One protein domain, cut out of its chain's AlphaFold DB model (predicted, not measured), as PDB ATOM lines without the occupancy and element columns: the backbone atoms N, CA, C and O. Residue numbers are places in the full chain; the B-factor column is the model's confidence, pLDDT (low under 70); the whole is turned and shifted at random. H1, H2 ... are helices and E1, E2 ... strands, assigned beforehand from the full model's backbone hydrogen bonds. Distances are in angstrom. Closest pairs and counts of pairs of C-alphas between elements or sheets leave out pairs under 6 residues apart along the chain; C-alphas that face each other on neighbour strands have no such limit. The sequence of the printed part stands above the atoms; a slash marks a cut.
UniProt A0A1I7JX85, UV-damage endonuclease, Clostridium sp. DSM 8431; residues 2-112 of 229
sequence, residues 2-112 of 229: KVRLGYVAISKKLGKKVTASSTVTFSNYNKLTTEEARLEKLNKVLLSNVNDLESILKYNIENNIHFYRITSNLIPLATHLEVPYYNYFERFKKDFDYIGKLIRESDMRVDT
ATOM      1  N   LYS A   2     -32.928 -73.143  90.793       88.31
ATOM      2  CA  LYS A   2     -31.480 -73.010  91.089       88.31
ATOM      3  C   LYS A   2     -30.601 -74.082  90.420       88.31
ATOM      4  O   LYS A   2     -29.422 -73.839  90.210       88.31
ATOM      5  N   VAL A   3     -31.174 -75.235  90.068       90.50
ATOM      6  CA  VAL A   3     -30.482 -76.368  89.426       90.50
ATOM      7  C   VAL A   3     -31.213 -76.721  88.138       90.50
ATOM      8  O   VAL A   3     -32.430 -76.846  88.166       90.50
ATOM      9  N   ARG A   4     -30.500 -76.869  87.017       91.31
ATOM     10  CA  ARG A   4     -31.060 -77.266  85.713       91.31
ATOM     11  C   ARG A   4     -30.607 -78.683  85.384       91.31
ATOM     12  O   ARG A   4     -29.413 -78.956  85.438       91.31
ATOM     13  N   LEU A   5     -31.550 -79.557  85.042       92.62
ATOM     14  CA  LEU A   5     -31.269 -80.951  84.701       92.62
ATOM     15  C   LEU A   5     -31.188 -81.150  83.187       92.62
ATOM     16  O   LEU A   5     -31.821 -80.430  82.409       92.62
ATOM     17  N   GLY A   6     -30.404 -82.149  82.797       92.62
ATOM     18  CA  GLY A   6     -30.171 -82.539  81.419       92.62
ATOM     19  C   GLY A   6     -29.619 -83.950  81.309       92.62
ATOM     20  O   GLY A   6     -29.426 -84.628  82.316       92.62
ATOM     21  N   TYR A   7     -29.369 -84.385  80.081       91.50
ATOM     22  CA  TYR A   7     -28.764 -85.682  79.791       91.50
ATOM     23  C   TYR A   7     -27.903 -85.609  78.526       91.50
ATOM     24  O   TYR A   7     -27.821 -84.576  77.856       91.50
ATOM     25  N   VAL A   8     -27.254 -86.729  78.207       86.69
ATOM     26  CA  VAL A   8     -26.305 -86.843  77.100       86.69
ATOM     27  C   VAL A   8     -26.868 -87.725  75.985       86.69
ATOM     28  O   VAL A   8     -27.317 -88.840  76.243       86.69
ATOM     29  N   ALA A   9     -26.783 -87.234  74.746       74.56
ATOM     30  CA  ALA A   9     -26.939 -87.945  73.471       74.56
ATOM     31  C   ALA A   9     -28.275 -88.657  73.149       74.56
ATOM     32  O   ALA A   9     -28.784 -88.481  72.047       74.56
ATOM     33  N   ILE A  10     -28.839 -89.506  74.015       79.44
ATOM     34  CA  ILE A  10     -29.970 -90.382  73.644       79.44
ATOM     35  C   ILE A  10     -31.068 -90.348  74.706       79.44
ATOM     36  O   ILE A  10     -30.830 -90.632  75.879       79.44
ATOM     37  N   SER A  11     -32.307 -90.083  74.275       82.25
ATOM     38  CA  SER A  11     -33.501 -90.293  75.099       82.25
ATOM     39  C   SER A  11     -34.048 -91.699  74.875       82.25
ATOM     40  O   SER A  11     -34.565 -92.016  73.805       82.25
ATOM     41  N   LYS A  12     -34.017 -92.549  75.909       84.31
ATOM     42  CA  LYS A  12     -34.628 -93.892  75.850       84.31
ATOM     43  C   LYS A  12     -36.143 -93.843  75.597       84.31
ATOM     44  O   LYS A  12     -36.709 -94.838  75.148       84.31
ATOM     45  N   LYS A  13     -36.794 -92.703  75.865       88.19
ATOM     46  CA  LYS A  13     -38.239 -92.513  75.684       88.19
ATOM     47  C   LYS A  13     -38.637 -92.364  74.215       88.19
ATOM     48  O   LYS A  13     -39.709 -92.832  73.847       88.19
ATOM     49  N   LEU A  14     -37.766 -91.783  73.388       88.81
ATOM     50  CA  LEU A  14     -37.989 -91.600  71.946       88.81
ATOM     51  C   LEU A  14     -37.772 -92.888  71.131       88.81
ATOM     52  O   LEU A  14     -38.028 -92.930  69.932       88.81
ATOM     53  N   GLY A  15     -37.360 -93.971  71.795       87.44
ATOM     54  CA  GLY A  15     -37.135 -95.273  71.182       87.44
ATOM     55  C   GLY A  15     -35.730 -95.425  70.598       87.44
ATOM     56  O   GLY A  15     -35.017 -94.465  70.334       87.44
ATOM     57  N   LYS A  16     -35.323 -96.680  70.377       80.69
ATOM     58  CA  LYS A  16     -33.947 -97.040  69.973       80.69
ATOM     59  C   LYS A  16     -33.522 -96.518  68.593       80.69
ATOM     60  O   LYS A  16     -32.351 -96.640  68.254       80.69
ATOM     61  N   LYS A  17     -34.463 -96.030  67.782       86.44
ATOM     62  CA  LYS A  17     -34.198 -95.571  66.413       86.44
ATOM     63  C   LYS A  17     -33.822 -94.092  66.327       86.44
ATOM     64  O   LYS A  17     -33.221 -93.731  65.329       86.44
ATOM     65  N   VAL A  18     -34.155 -93.282  67.336       92.88
ATOM     66  CA  VAL A  18     -33.857 -91.843  67.336       92.88
ATOM     67  C   VAL A  18     -32.447 -91.634  67.875       92.88
ATOM     68  O   VAL A  18     -32.188 -91.870  69.058       92.88
ATOM     69  N   THR A  19     -31.524 -91.223  67.007       94.06
ATOM     70  CA  THR A  19     -30.140 -90.926  67.373       94.06
ATOM     71  C   THR A  19     -29.515 -89.859  66.476       94.06
ATOM     72  O   THR A  19     -29.435 -89.992  65.261       94.06
ATOM     73  N   ALA A  20     -28.961 -88.824  67.108       95.12
ATOM     74  CA  ALA A  20     -28.230 -87.766  66.417       95.12
ATOM     75  C   ALA A  20     -26.761 -88.135  66.112       95.12
ATOM     76  O   ALA A  20     -25.995 -87.272  65.697       95.12
ATOM     77  N   SER A  21     -26.333 -89.378  66.372       95.12
ATOM     78  CA  SER A  21     -24.924 -89.798  66.300       95.12
ATOM     79  C   SER A  21     -24.672 -90.951  65.325       95.12
ATOM     80  O   SER A  21     -23.721 -91.718  65.509       95.12
ATOM     81  N   SER A  22     -25.534 -91.147  64.323       95.50
ATOM     82  CA  SER A  22     -25.278 -92.152  63.288       95.50
ATOM     83  C   SER A  22     -24.005 -91.796  62.521       95.50
ATOM     84  O   SER A  22     -23.759 -90.633  62.208       95.50
ATOM     85  N   THR A  23     -23.195 -92.805  62.199       94.25
ATOM     86  CA  THR A  23     -21.871 -92.608  61.591       94.25
ATOM     87  C   THR A  23     -21.753 -93.242  60.206       94.25
ATOM     88  O   THR A  23     -22.516 -94.133  59.822       94.25
ATOM     89  N   VAL A  24     -20.746 -92.795  59.459       96.12
ATOM     90  CA  VAL A  24     -20.215 -93.461  58.270       96.12
ATOM     91  C   VAL A  24     -18.763 -93.786  58.582       96.12
ATOM     92  O   VAL A  24     -17.955 -92.885  58.764       96.12
ATOM     93  N   THR A  25     -18.416 -95.070  58.672       96.06
ATOM     94  CA  THR A  25     -17.011 -95.451  58.863       96.06
ATOM     95  C   THR A  25     -16.212 -95.143  57.602       96.06
ATOM     96  O   THR A  25     -16.731 -95.279  56.492       96.06
ATOM     97  N   PHE A  26     -14.931 -94.801  57.753       96.38
ATOM     98  CA  PHE A  26     -14.060 -94.539  56.605       96.38
ATOM     99  C   PHE A  26     -13.944 -95.759  55.668       96.38
ATOM    100  O   PHE A  26     -13.977 -95.626  54.449       96.38
ATOM    101  N   SER A  27     -13.954 -96.979  56.221       96.62
ATOM    102  CA  SER A  27     -14.024 -98.211  55.420       96.62
ATOM    103  C   SER A  27     -15.291 -98.282  54.557       96.62
ATOM    104  O   SER A  27     -15.210 -98.595  53.371       96.62
ATOM    105  N   ASN A  28     -16.468 -97.969  55.112       96.12
ATOM    106  CA  ASN A  28     -17.711 -97.975  54.339       96.12
ATOM    107  C   ASN A  28     -17.771 -96.826  53.329       96.12
ATOM    108  O   ASN A  28     -18.316 -97.014  52.247       96.12
ATOM    109  N   TYR A  29     -17.192 -95.673  53.662       96.62
ATOM    110  CA  TYR A  29     -17.006 -94.567  52.728       96.62
ATOM    111  C   TYR A  29     -16.165 -94.998  51.513       96.62
ATOM    112  O   TYR A  29     -16.577 -94.790  50.374       96.62
ATOM    113  N   ASN A  30     -15.050 -95.699  51.736       96.12
ATOM    114  CA  ASN A  30     -14.156 -96.151  50.665       96.12
ATOM    115  C   ASN A  30     -14.740 -97.257  49.776       96.12
ATOM    116  O   ASN A  30     -14.343 -97.366  48.619       96.12
ATOM    117  N   LYS A  31     -15.707 -98.043  50.270       97.12
ATOM    118  CA  LYS A  31     -16.435 -99.037  49.455       97.12
ATOM    119  C   LYS A  31     -17.331 -98.401  48.389       97.12
ATOM    120  O   LYS A  31     -17.703 -99.077  47.435       97.12
ATOM    121  N   LEU A  32     -17.715 -97.136  48.559       95.81
ATOM    122  CA  LEU A  32     -18.501 -96.401  47.572       95.81
ATOM    123  C   LEU A  32     -17.572 -95.947  46.443       95.81
ATOM    124  O   LEU A  32     -16.534 -95.329  46.696       95.81
ATOM    125  N   THR A  33     -17.943 -96.287  45.211       92.38
ATOM    126  CA  THR A  33     -17.071 -96.186  44.034       92.38
ATOM    127  C   THR A  33     -17.068 -94.811  43.379       92.38
ATOM    128  O   THR A  33     -16.099 -94.491  42.698       92.38
ATOM    129  N   THR A  34     -18.102 -93.990  43.589       95.56
ATOM    130  CA  THR A  34     -18.189 -92.635  43.021       95.56
ATOM    131  C   THR A  34     -18.251 -91.567  44.109       95.56
ATOM    132  O   THR A  34     -18.680 -91.824  45.241       95.56
ATOM    133  N   GLU A  35     -17.820 -90.353  43.768       93.81
ATOM    134  CA  GLU A  35     -17.879 -89.200  44.671       93.81
ATOM    135  C   GLU A  35     -19.327 -88.819  45.004       93.81
ATOM    136  O   GLU A  35     -19.630 -88.488  46.150       93.81
ATOM    137  N   GLU A  36     -20.245 -88.958  44.047       95.31
ATOM    138  CA  GLU A  36     -21.670 -88.691  44.244       95.31
ATOM    139  C   GLU A  36     -22.271 -89.652  45.269       95.31
ATOM    140  O   GLU A  36     -22.943 -89.208  46.198       95.31
ATOM    141  N   ALA A  37     -21.977 -90.954  45.165       96.56
ATOM    142  CA  ALA A  37     -22.475 -91.952  46.108       96.56
ATOM    143  C   ALA A  37     -21.932 -91.712  47.528       96.56
ATOM    144  O   ALA A  37     -22.660 -91.842  48.518       96.56
ATOM    145  N   ARG A  38     -20.654 -91.324  47.637       96.88
ATOM    146  CA  ARG A  38     -20.011 -90.921  48.899       96.88
ATOM    147  C   ARG A  38     -20.706 -89.712  49.519       96.88
ATOM    148  O   ARG A  38     -21.074 -89.746  50.695       96.88
ATOM    149  N   LEU A  39     -20.936 -88.673  48.721       96.56
ATOM    150  CA  LEU A  39     -21.589 -87.440  49.149       96.56
ATOM    151  C   LEU A  39     -23.052 -87.667  49.547       96.56
ATOM    152  O   LEU A  39     -23.494 -87.159  50.578       96.56
ATOM    153  N   GLU A  40     -23.795 -88.450  48.767       96.69
ATOM    154  CA  GLU A  40     -25.177 -88.831  49.061       96.69
ATOM    155  C   GLU A  40     -25.257 -89.592  50.386       96.69
ATOM    156  O   GLU A  40     -26.094 -89.281  51.237       96.69
ATOM    157  N   LYS A  41     -24.343 -90.547  50.613       97.62
ATOM    158  CA  LYS A  41     -24.296 -91.307  51.863       97.62
ATOM    159  C   LYS A  41     -24.061 -90.403  53.072       97.62
ATOM    160  O   LYS A  41     -24.766 -90.559  54.071       97.62
ATOM    161  N   LEU A  42     -23.102 -89.480  52.991       98.00
ATOM    162  CA  LEU A  42     -22.814 -88.526  54.067       98.00
ATOM    163  C   LEU A  42     -24.004 -87.598  54.328       98.00
ATOM    164  O   LEU A  42     -24.444 -87.486  55.468       98.00
ATOM    165  N   ASN A  43     -24.593 -87.025  53.272       97.81
ATOM    166  CA  ASN A  43     -25.781 -86.173  53.367       97.81
ATOM    167  C   ASN A  43     -26.970 -86.889  54.000       97.81
ATOM    168  O   ASN A  43     -27.652 -86.318  54.843       97.81
ATOM    169  N   LYS A  44     -27.223 -88.137  53.599       97.94
ATOM    170  CA  LYS A  44     -28.322 -88.936  54.138       97.94
ATOM    171  C   LYS A  44     -28.159 -89.164  55.638       97.94
ATOM    172  O   LYS A  44     -29.135 -89.071  56.375       97.94
ATOM    173  N   VAL A  45     -26.940 -89.472  56.081       98.12
ATOM    174  CA  VAL A  45     -26.651 -89.685  57.505       98.12
ATOM    175  C   VAL A  45     -26.718 -88.370  58.279       98.12
ATOM    176  O   VAL A  45     -27.361 -88.339  59.323       98.12
ATOM    177  N   LEU A  46     -26.151 -87.281  57.750       98.25
ATOM    178  CA  LEU A  46     -26.243 -85.958  58.368       98.25
ATOM    179  C   LEU A  46     -27.701 -85.511  58.534       98.25
ATOM    180  O   LEU A  46     -28.102 -85.153  59.635       98.25
ATOM    181  N   LEU A  47     -28.508 -85.583  57.473       98.25
ATOM    182  CA  LEU A  47     -29.920 -85.202  57.532       98.25
ATOM    183  C   LEU A  47     -30.687 -86.044  58.556       98.25
ATOM    184  O   LEU A  47     -31.463 -85.506  59.339       98.25
ATOM    185  N   SER A  48     -30.436 -87.358  58.593       98.00
ATOM    186  CA  SER A  48     -31.020 -88.237  59.613       98.00
ATOM    187  C   SER A  48     -30.646 -87.787  61.026       98.00
ATOM    188  O   SER A  48     -31.520 -87.679  61.879       98.00
ATOM    189  N   ASN A  49     -29.368 -87.481  61.264       97.94
ATOM    190  CA  ASN A  49     -28.890 -87.036  62.569       97.94
ATOM    191  C   ASN A  49     -29.503 -85.691  62.986       97.94
ATOM    192  O   ASN A  49     -29.845 -85.512  64.154       97.94
ATOM    193  N   VAL A  50     -29.654 -84.748  62.050       98.12
ATOM    194  CA  VAL A  50     -30.254 -83.433  62.320       98.12
ATOM    195  C   VAL A  50     -31.750 -83.558  62.628       98.12
ATOM    196  O   VAL A  50     -32.211 -82.965  63.602       98.12
ATOM    197  N   ASN A  51     -32.489 -84.390  61.891       97.88
ATOM    198  CA  ASN A  51     -33.907 -84.662  62.167       97.88
ATOM    199  C   ASN A  51     -34.117 -85.330  63.540       97.88
ATOM    200  O   ASN A  51     -35.067 -85.024  64.269       97.88
ATOM    201  N   ASP A  52     -33.215 -86.232  63.923       97.56
ATOM    202  CA  ASP A  52     -33.266 -86.870  65.237       97.56
ATOM    203  C   ASP A  52     -32.868 -85.898  66.354       97.56
ATOM    204  O   ASP A  52     -33.492 -85.899  67.418       97.56
ATOM    205  N   LEU A  53     -31.891 -85.016  66.113       97.75
ATOM    206  CA  LEU A  53     -31.560 -83.928  67.032       97.75
ATOM    207  C   LEU A  53     -32.760 -82.998  67.240       97.75
ATOM    208  O   LEU A  53     -33.064 -82.650  68.378       97.75
ATOM    209  N   GLU A  54     -33.474 -82.636  66.176       97.88
ATOM    210  CA  GLU A  54     -34.703 -81.845  66.259       97.88
ATOM    211  C   GLU A  54     -35.745 -82.523  67.160       97.88
ATOM    212  O   GLU A  54     -36.287 -81.893  68.072       97.88
ATOM    213  N   SER A  55     -35.988 -83.817  66.941       97.19
ATOM    214  CA  SER A  55     -36.938 -84.610  67.729       97.19
ATOM    215  C   SER A  55     -36.548 -84.661  69.209       97.19
ATOM    216  O   SER A  55     -37.398 -84.520  70.089       97.19
ATOM    217  N   ILE A  56     -35.251 -84.807  69.493       97.12
ATOM    218  CA  ILE A  56     -34.697 -84.770  70.850       97.12
ATOM    219  C   ILE A  56     -34.908 -83.399  71.500       97.12
ATOM    220  O   ILE A  56     -35.358 -83.324  72.643       97.12
ATOM    221  N   LEU A  57     -34.616 -82.310  70.789       97.50
ATOM    222  CA  LEU A  57     -34.782 -80.960  71.322       97.50
ATOM    223  C   LEU A  57     -36.252 -80.649  71.610       97.50
ATOM    224  O   LEU A  57     -36.553 -80.143  72.687       97.50
ATOM    225  N   LYS A  58     -37.173 -81.003  70.707       97.25
ATOM    226  CA  LYS A  58     -38.621 -80.849  70.932       97.25
ATOM    227  C   LYS A  58     -39.085 -81.614  72.167       97.25
ATOM    228  O   LYS A  58     -39.724 -81.031  73.036       97.25
ATOM    229  N   TYR A  59     -38.665 -82.872  72.304       96.44
ATOM    230  CA  TYR A  59     -38.945 -83.670  73.496       96.44
ATOM    231  C   TYR A  59     -38.427 -83.001  74.775       96.44
ATOM    232  O   TYR A  59     -39.140 -82.937  75.776       96.44
ATOM    233  N   ASN A  60     -37.202 -82.477  74.751       96.81
ATOM    234  CA  ASN A  60     -36.619 -81.795  75.902       96.81
ATOM    235  C   ASN A  60     -37.428 -80.560  76.299       96.81
ATOM    236  O   ASN A  60     -37.695 -80.367  77.482       96.81
ATOM    237  N   ILE A  61     -37.858 -79.765  75.318       96.50
ATOM    238  CA  ILE A  61     -38.695 -78.580  75.533       96.50
ATOM    239  C   ILE A  61     -40.030 -78.977  76.168       96.50
ATOM    240  O   ILE A  61     -40.395 -78.438  77.210       96.50
ATOM    241  N   GLU A  62     -40.723 -79.964  75.596       96.56
ATOM    242  CA  GLU A  62     -42.014 -80.459  76.094       96.56
ATOM    243  C   GLU A  62     -41.933 -81.017  77.525       96.56
ATOM    244  O   GLU A  62     -42.903 -80.945  78.278       96.56
ATOM    245  N   ASN A  63     -40.775 -81.555  77.918       95.19
ATOM    246  CA  ASN A  63     -40.564 -82.197  79.217       95.19
ATOM    247  C   ASN A  63     -39.765 -81.334  80.209       95.19
ATOM    248  O   ASN A  63     -39.325 -81.846  81.237       95.19
ATOM    249  N   ASN A  64     -39.580 -80.038  79.930       93.81
ATOM    250  CA  ASN A  64     -38.820 -79.112  80.781       93.81
ATOM    251  C   ASN A  64     -37.393 -79.608  81.105       93.81
ATOM    252  O   ASN A  64     -36.892 -79.475  82.223       93.81
ATOM    253  N   ILE A  65     -36.722 -80.200  80.116       95.50
ATOM    254  CA  ILE A  65     -35.307 -80.571  80.185       95.50
ATOM    255  C   ILE A  65     -34.497 -79.394  79.654       95.50
ATOM    256  O   ILE A  65     -34.603 -79.007  78.493       95.50
ATOM    257  N   HIS A  66     -33.670 -78.814  80.517       94.56
ATOM    258  CA  HIS A  66     -33.053 -77.517  80.254       94.56
ATOM    259  C   HIS A  66     -31.584 -77.608  79.835       94.56
ATOM    260  O   HIS A  66     -30.976 -76.574  79.555       94.56
ATOM    261  N   PHE A  67     -30.987 -78.794  79.839       95.94
ATOM    262  CA  PHE A  67     -29.612 -79.005  79.404       95.94
ATOM    263  C   PHE A  67     -29.511 -80.240  78.506       95.94
ATOM    264  O   PHE A  67     -30.147 -81.259  78.774       95.94
ATOM    265  N   TYR A  68     -28.718 -80.152  77.442       96.44
ATOM    266  CA  TYR A  68     -28.495 -81.272  76.539       96.44
ATOM    267  C   TYR A  68     -27.094 -81.242  75.933       96.44
ATOM    268  O   TYR A  68     -26.677 -80.240  75.354       96.44
ATOM    269  N   ARG A  69     -26.385 -82.368  76.027       96.44
ATOM    270  CA  ARG A  69     -25.078 -82.540  75.388       96.44
ATOM    271  C   ARG A  69     -25.244 -83.098  73.984       96.44
ATOM    272  O   ARG A  69     -25.648 -84.253  73.811       96.44
ATOM    273  N   ILE A  70     -24.916 -82.275  72.994       96.38
ATOM    274  CA  ILE A  70     -24.942 -82.654  71.583       96.38
ATOM    275  C   ILE A  70     -23.744 -83.566  71.309       96.38
ATOM    276  O   ILE A  70     -22.644 -83.374  71.828       96.38
ATOM    277  N   THR A  71     -23.966 -84.603  70.507       94.31
ATOM    278  CA  THR A  71     -22.903 -85.519  70.090       94.31
ATOM    279  C   THR A  71     -21.931 -84.846  69.122       94.31
ATOM    280  O   THR A  71     -22.342 -84.213  68.152       94.31
ATOM    281  N   SER A  72     -20.635 -85.071  69.326       92.50
ATOM    282  CA  SER A  72     -19.583 -84.633  68.401       92.50
ATOM    283  C   SER A  72     -19.636 -85.359  67.045       92.50
ATOM    284  O   SER A  72     -19.025 -84.902  66.086       92.50
ATOM    285  N   ASN A  73     -20.403 -86.456  66.948       93.38
ATOM    286  CA  ASN A  73     -20.586 -87.271  65.740       93.38
ATOM    287  C   ASN A  73     -21.804 -86.862  64.894       93.38
ATOM    288  O   ASN A  73     -22.235 -87.631  64.034       93.38
ATOM    289  N   LEU A  74     -22.378 -85.678  65.137       96.12
ATOM    290  CA  LEU A  74     -23.539 -85.180  64.394       96.12
ATOM    291  C   LEU A  74     -23.277 -85.167  62.879       96.12
ATOM    292  O   LEU A  74     -24.136 -85.561  62.089       96.12
ATOM    293  N   ILE A  75     -22.069 -84.752  62.491       96.81
ATOM    294  CA  ILE A  75     -21.635 -84.626  61.102       96.81
ATOM    295  C   ILE A  75     -20.597 -85.725  60.823       96.81
ATOM    296  O   ILE A  75     -19.470 -85.652  61.320       96.81
ATOM    297  N   PRO A  76     -20.947 -86.777  60.058       95.31
ATOM    298  CA  PRO A  76     -20.067 -87.925  59.874       95.31
ATOM    299  C   PRO A  76     -18.807 -87.540  59.090       95.31
ATOM    300  O   PRO A  76     -18.893 -86.897  58.046       95.31
ATOM    301  N   LEU A  77     -17.644 -87.986  59.576       95.31
ATOM    302  CA  LEU A  77     -16.329 -87.794  58.943       95.31
ATOM    303  C   LEU A  77     -15.940 -86.325  58.676       95.31
ATOM    304  O   LEU A  77     -15.018 -86.081  57.902       95.31
ATOM    305  N   ALA A  78     -16.584 -85.354  59.333       93.69
ATOM    306  CA  ALA A  78     -16.420 -83.926  59.044       93.69
ATOM    307  C   ALA A  78     -14.970 -83.423  59.117       93.69
ATOM    308  O   ALA A  78     -14.587 -82.512  58.387       93.69
ATOM    309  N   THR A  79     -14.157 -84.016  59.991       92.69
ATOM    310  CA  THR A  79     -12.759 -83.624  60.203       92.69
ATOM    311  C   THR A  79     -11.750 -84.632  59.659       92.69
ATOM    312  O   THR A  79     -10.543 -84.388  59.751       92.69
ATOM    313  N   HIS A  80     -12.204 -85.720  59.028       93.38
ATOM    314  CA  HIS A  80     -11.323 -86.742  58.467       93.38
ATOM    315  C   HIS A  80     -10.522 -86.179  57.282       93.38
ATOM    316  O   HIS A  80     -11.093 -85.600  56.362       93.38
ATOM    317  N   LEU A  81      -9.192 -86.335  57.294       88.75
ATOM    318  CA  LEU A  81      -8.293 -85.690  56.320       88.75
ATOM    319  C   LEU A  81      -8.545 -86.137  54.871       88.75
ATOM    320  O   LEU A  81      -8.462 -85.326  53.957       88.75
ATOM    321  N   GLU A  82      -8.896 -87.405  54.675       91.62
ATOM    322  CA  GLU A  82      -9.124 -87.996  53.347       91.62
ATOM    323  C   GLU A  82     -10.567 -87.846  52.828       91.62
ATOM    324  O   GLU A  82     -10.926 -88.420  51.800       91.62
ATOM    325  N   VAL A  83     -11.432 -87.121  53.543       93.06
ATOM    326  CA  VAL A  83     -12.853 -87.000  53.193       93.06
ATOM    327  C   VAL A  83     -13.152 -85.554  52.788       93.06
ATOM    328  O   VAL A  83     -13.275 -84.694  53.659       93.06
ATOM    329  N   PRO A  84     -13.305 -85.256  51.482       90.12
ATOM    330  CA  PRO A  84     -13.609 -83.913  50.986       90.12
ATOM    331  C   PRO A  84     -15.089 -83.543  51.191       90.12
ATOM    332  O   PRO A  84     -15.806 -83.200  50.248       90.12
ATOM    333  N   TYR A  85     -15.590 -83.634  52.427       92.44
ATOM    334  CA  TYR A  85     -16.974 -83.290  52.740       92.44
ATOM    335  C   TYR A  85     -17.102 -81.799  53.044       92.44
ATOM    336  O   TYR A  85     -17.092 -81.381  54.196       92.44
ATOM    337  N   TYR A  86     -17.212 -80.981  52.003       88.50
ATOM    338  CA  TYR A  86     -17.310 -79.526  52.136       88.50
ATOM    339  C   TYR A  86     -18.749 -79.019  51.983       88.50
ATOM    340  O   TYR A  86     -19.624 -79.701  51.443       88.50
ATOM    341  N   ASN A  87     -18.990 -77.783  52.432       91.25
ATOM    342  CA  ASN A  87     -20.229 -77.021  52.221       91.25
ATOM    343  C   ASN A  87     -21.516 -77.653  52.788       91.25
ATOM    344  O   ASN A  87     -22.614 -77.218  52.440       91.25
ATOM    345  N   TYR A  88     -21.421 -78.647  53.679       95.00
ATOM    346  CA  TYR A  88     -22.605 -79.248  54.304       95.00
ATOM    347  C   TYR A  88     -23.385 -78.242  55.163       95.00
ATOM    348  O   TYR A  88     -24.610 -78.292  55.171       95.00
ATOM    349  N   PHE A  89     -22.720 -77.277  55.809       96.25
ATOM    350  CA  PHE A  89     -23.413 -76.214  56.545       96.25
ATOM    351  C   PHE A  89     -24.311 -75.361  55.647       96.25
ATOM    352  O   PHE A  89     -25.423 -75.037  56.040       96.25
ATOM    353  N   GLU A  90     -23.860 -75.040  54.433       96.44
ATOM    354  CA  GLU A  90     -24.661 -74.265  53.480       96.44
ATOM    355  C   GLU A  90     -25.783 -75.116  52.873       96.44
ATOM    356  O   GLU A  90     -26.914 -74.660  52.724       96.44
ATOM    357  N   ARG A  91     -25.499 -76.392  52.588       96.44
ATOM    358  CA  ARG A  91     -26.485 -77.338  52.048       96.44
ATOM    359  C   ARG A  91     -27.651 -77.593  53.008       96.44
ATOM    360  O   ARG A  91     -28.788 -77.678  52.556       96.44
ATOM    361  N   PHE A  92     -27.366 -77.689  54.306       97.81
ATOM    362  CA  PHE A  92     -28.342 -77.941  55.374       97.81
ATOM    363  C   PHE A  92     -28.603 -76.693  56.229       97.81
ATOM    364  O   PHE A  92     -28.952 -76.786  57.405       97.81
ATOM    365  N   LYS A  93     -28.416 -75.495  55.653       98.00
ATOM    366  CA  LYS A  93     -28.515 -74.231  56.395       98.00
ATOM    367  C   LYS A  93     -29.859 -74.088  57.106       98.00
ATOM    368  O   LYS A  93     -29.896 -73.729  58.276       98.00
ATOM    369  N   LYS A  94     -30.958 -74.395  56.408       98.31
ATOM    370  CA  LYS A  94     -32.316 -74.305  56.970       98.31
ATOM    371  C   LYS A  94     -32.482 -75.207  58.193       98.31
ATOM    372  O   LYS A  94     -33.113 -74.795  59.162       98.31
ATOM    373  N   ASP A  95     -31.896 -76.398  58.151       98.25
ATOM    374  CA  ASP A  95     -31.978 -77.370  59.233       98.25
ATOM    375  C   ASP A  95     -31.168 -76.892  60.450       98.25
ATOM    376  O   ASP A  95     -31.692 -76.829  61.561       98.25
ATOM    377  N   PHE A  96     -29.924 -76.437  60.247       98.38
ATOM    378  CA  PHE A  96     -29.098 -75.873  61.325       98.38
ATOM    379  C   PHE A  96     -29.694 -74.590  61.929       98.38
ATOM    380  O   PHE A  96     -29.716 -74.445  63.155       98.38
ATOM    381  N   ASP A  97     -30.233 -73.692  61.100       98.38
ATOM    382  CA  ASP A  97     -30.933 -72.488  61.559       98.38
ATOM    383  C   ASP A  97     -32.114 -72.862  62.471       98.38
ATOM    384  O   ASP A  97     -32.327 -72.230  63.513       98.38
ATOM    385  N   TYR A  98     -32.871 -73.903  62.098       98.56
ATOM    386  CA  TYR A  98     -34.022 -74.378  62.861       98.56
ATOM    387  C   TYR A  98     -33.616 -75.021  64.192       98.56
ATOM    388  O   TYR A  98     -34.182 -74.671  65.230       98.56
ATOM    389  N   ILE A  99     -32.584 -75.870  64.201       98.44
ATOM    390  CA  ILE A  99     -31.990 -76.411  65.435       98.44
ATOM    391  C   ILE A  99     -31.567 -75.280  66.375       98.44
ATOM    392  O   ILE A  99     -31.923 -75.268  67.556       98.44
ATOM    393  N   GLY A 100     -30.856 -74.286  65.841       98.06
ATOM    394  CA  GLY A 100     -30.448 -73.109  66.593       98.06
ATOM    395  C   GLY A 100     -31.630 -72.342  67.180       98.06
ATOM    396  O   GLY A 100     -31.601 -71.949  68.348       98.06
ATOM    397  N   LYS A 101     -32.684 -72.140  66.379       98.38
ATOM    398  CA  LYS A 101     -33.923 -71.483  66.810       98.38
ATOM    399  C   LYS A 101     -34.548 -72.210  68.003       98.38
ATOM    400  O   LYS A 101     -34.801 -71.559  69.013       98.38
ATOM    401  N   LEU A 102     -34.717 -73.534  67.927       98.31
ATOM    402  CA  LEU A 102     -35.280 -74.341  69.021       98.31
ATOM    403  C   LEU A 102     -34.485 -74.186  70.324       98.31
ATOM    404  O   LEU A 102     -35.070 -73.983  71.390       98.31
ATOM    405  N   ILE A 103     -33.152 -74.243  70.246       97.44
ATOM    406  CA  ILE A 103     -32.271 -74.104  71.415       97.44
ATOM    407  C   ILE A 103     -32.418 -72.714  72.048       97.44
ATOM    408  O   ILE A 103     -32.559 -72.603  73.265       97.44
ATOM    409  N   ARG A 104     -32.411 -71.647  71.236       96.88
ATOM    410  CA  ARG A 104     -32.497 -70.268  71.740       96.88
ATOM    411  C   ARG A 104     -33.869 -69.928  72.314       96.88
ATOM    412  O   ARG A 104     -33.928 -69.334  73.385       96.88
ATOM    413  N   GLU A 105     -34.950 -70.290  71.626       97.06
ATOM    414  CA  GLU A 105     -36.320 -69.955  72.052       97.06
ATOM    415  C   GLU A 105     -36.731 -70.679  73.338       97.06
ATOM    416  O   GLU A 105     -37.530 -70.156  74.109       97.06
ATOM    417  N   SER A 106     -36.150 -71.848  73.605       95.75
ATOM    418  CA  SER A 106     -36.381 -72.602  74.841       95.75
ATOM    419  C   SER A 106     -35.446 -72.232  75.997       95.75
ATOM    420  O   SER A 106     -35.559 -72.807  77.080       95.75
ATOM    421  N   ASP A 107     -34.494 -71.318  75.768       94.06
ATOM    422  CA  ASP A 107     -33.345 -71.059  76.646       94.06
ATOM    423  C   ASP A 107     -32.628 -72.352  77.087       94.06
ATOM    424  O   ASP A 107     -32.087 -72.433  78.188       94.06
ATOM    425  N   MET A 108     -32.606 -73.400  76.258       95.25
ATOM    426  CA  MET A 108     -31.908 -74.644  76.583       95.25
ATOM    427  C   MET A 108     -30.396 -74.430  76.527       95.25
ATOM    428  O   MET A 108     -29.864 -73.845  75.584       95.25
ATOM    429  N   ARG A 109     -29.675 -74.929  77.537       95.62
ATOM    430  CA  ARG A 109     -28.213 -74.924  77.519       95.62
ATOM    431  C   ARG A 109     -27.740 -76.140  76.737       95.62
ATOM    432  O   ARG A 109     -28.126 -77.256  77.072       95.62
ATOM    433  N   VAL A 110     -26.866 -75.937  75.760       96.12
ATOM    434  CA  VAL A 110     -26.192 -77.038  75.065       96.12
ATOM    435  C   VAL A 110     -24.678 -76.953  75.196       96.12
ATOM    436  O   VAL A 110     -24.114 -75.859  75.297       96.12
ATOM    437  N   ASP A 111     -24.037 -78.114  75.221       96.38
ATOM    438  CA  ASP A 111     -22.587 -78.283  75.158       96.38
ATOM    439  C   ASP A 111     -22.228 -79.480  74.262       96.38
ATOM    440  O   ASP A 111     -23.108 -80.186  73.755       96.38
ATOM    441  N   THR A 112     -20.934 -79.685  74.048       97.25
ATOM    442  CA  THR A 112     -20.386 -80.915  73.470       97.25
ATOM    443  C   THR A 112     -19.312 -81.470  74.395       97.25
ATOM    444  O   THR A 112     -18.713 -80.744  75.188       97.25
TER     445      THR A 112
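Overview. This is residues 2 to 112 of the 229 residues of the protein "UV-damage endonuclease" of Clostridium sp. DSM 8431 (UniProt A0A1I7JX85). A small sheet of three short strands, loosely packed, sits beside the later part of one long helix, H2, which runs along the long axis of an elongated domain, and the shorter helix H4 packs side by side with residues 50 to 58 of H2. From the sheet two long links, residues 9 to 25 and 71 to 87, run toward the other end of H2, where the small helix H1 sits close to its first turns, while the second link leads to the short helix H3. The 111 printed residues hold four named helices and three named strands in the order E1 H1 H2 E2 H3 H4 E3; the sheet runs E1 E2 E3, all parallel, and the class is mostly helix. The whole is compact, with a radius of gyration of the C-alphas of 15.2 A, and spans 53 by 27 by 20 A.

Arrangement. Start at E2, residues 67 to 70, the inner strand; its neighbours are the edge strands E1, residues 6 to 8, and E3, residues 109 to 112. E1 and E2 are parallel at 15 degrees, with N 69 and O 7 at 3.2 A, within hydrogen-bond range. E2 and E3 are parallel at 29 degrees, with N 70 and O 111 at 2.9 A. Next look at H2, residues 35 to 62, which is on the sheet but only grazes it with residues 53 to 61. H4, residues 93 to 105, is only just on the sheet, with 5 pairs of C-alphas within 10 A, and only grazes it with residues 103 to 104. H2 touches H4 with residues 50 to 58 alone, at a shallow tilt of 17 degrees, the same way; the closest C-alphas are those of Glu 54 and Ile 99, 6.1 A apart. H1, residues 26 to 30, is close to H2 but not clearly touching, with the C-alphas of Tyr 29 and Arg 38 closest at 6.1 A. H3, residues 88 to 91, is also close to H2 but not clearly touching, with the C-alphas of Asn 43 and Tyr 88 closest at 7.7 A. Two strand-helix-strand units, parallel neighbour strands with helices between them in the chain, have right-handed crossovers: E1, H1 H2, E2 and E2, H3 H4, E3. In H1, H2 and H4 every O i to N i+4 pair is within hydrogen-bond range; H3 is too short for such a pair.

Along the chain. Find C-alpha 6 at (-30.171, -82.539, 81.419), where E1 begins. H2 starts at C-alpha 35, (-17.879, -89.200, 44.671), and runs 40.6 A to C-alpha 62. H4 measures 18.0 A, E2 9.8 A and E3 10.7 A, the last ending at C-alpha 112, (-20.386, -80.915, 73.470).

Size, cuts and confidence. The farthest C-alphas, those of Lys 2 and Thr 33, are 54.4 A apart. The links E1 to H1 and E2 to H3 are long, with 17 residues each. The printed part has no cut, and no printed residue is under 70 in pLDDT.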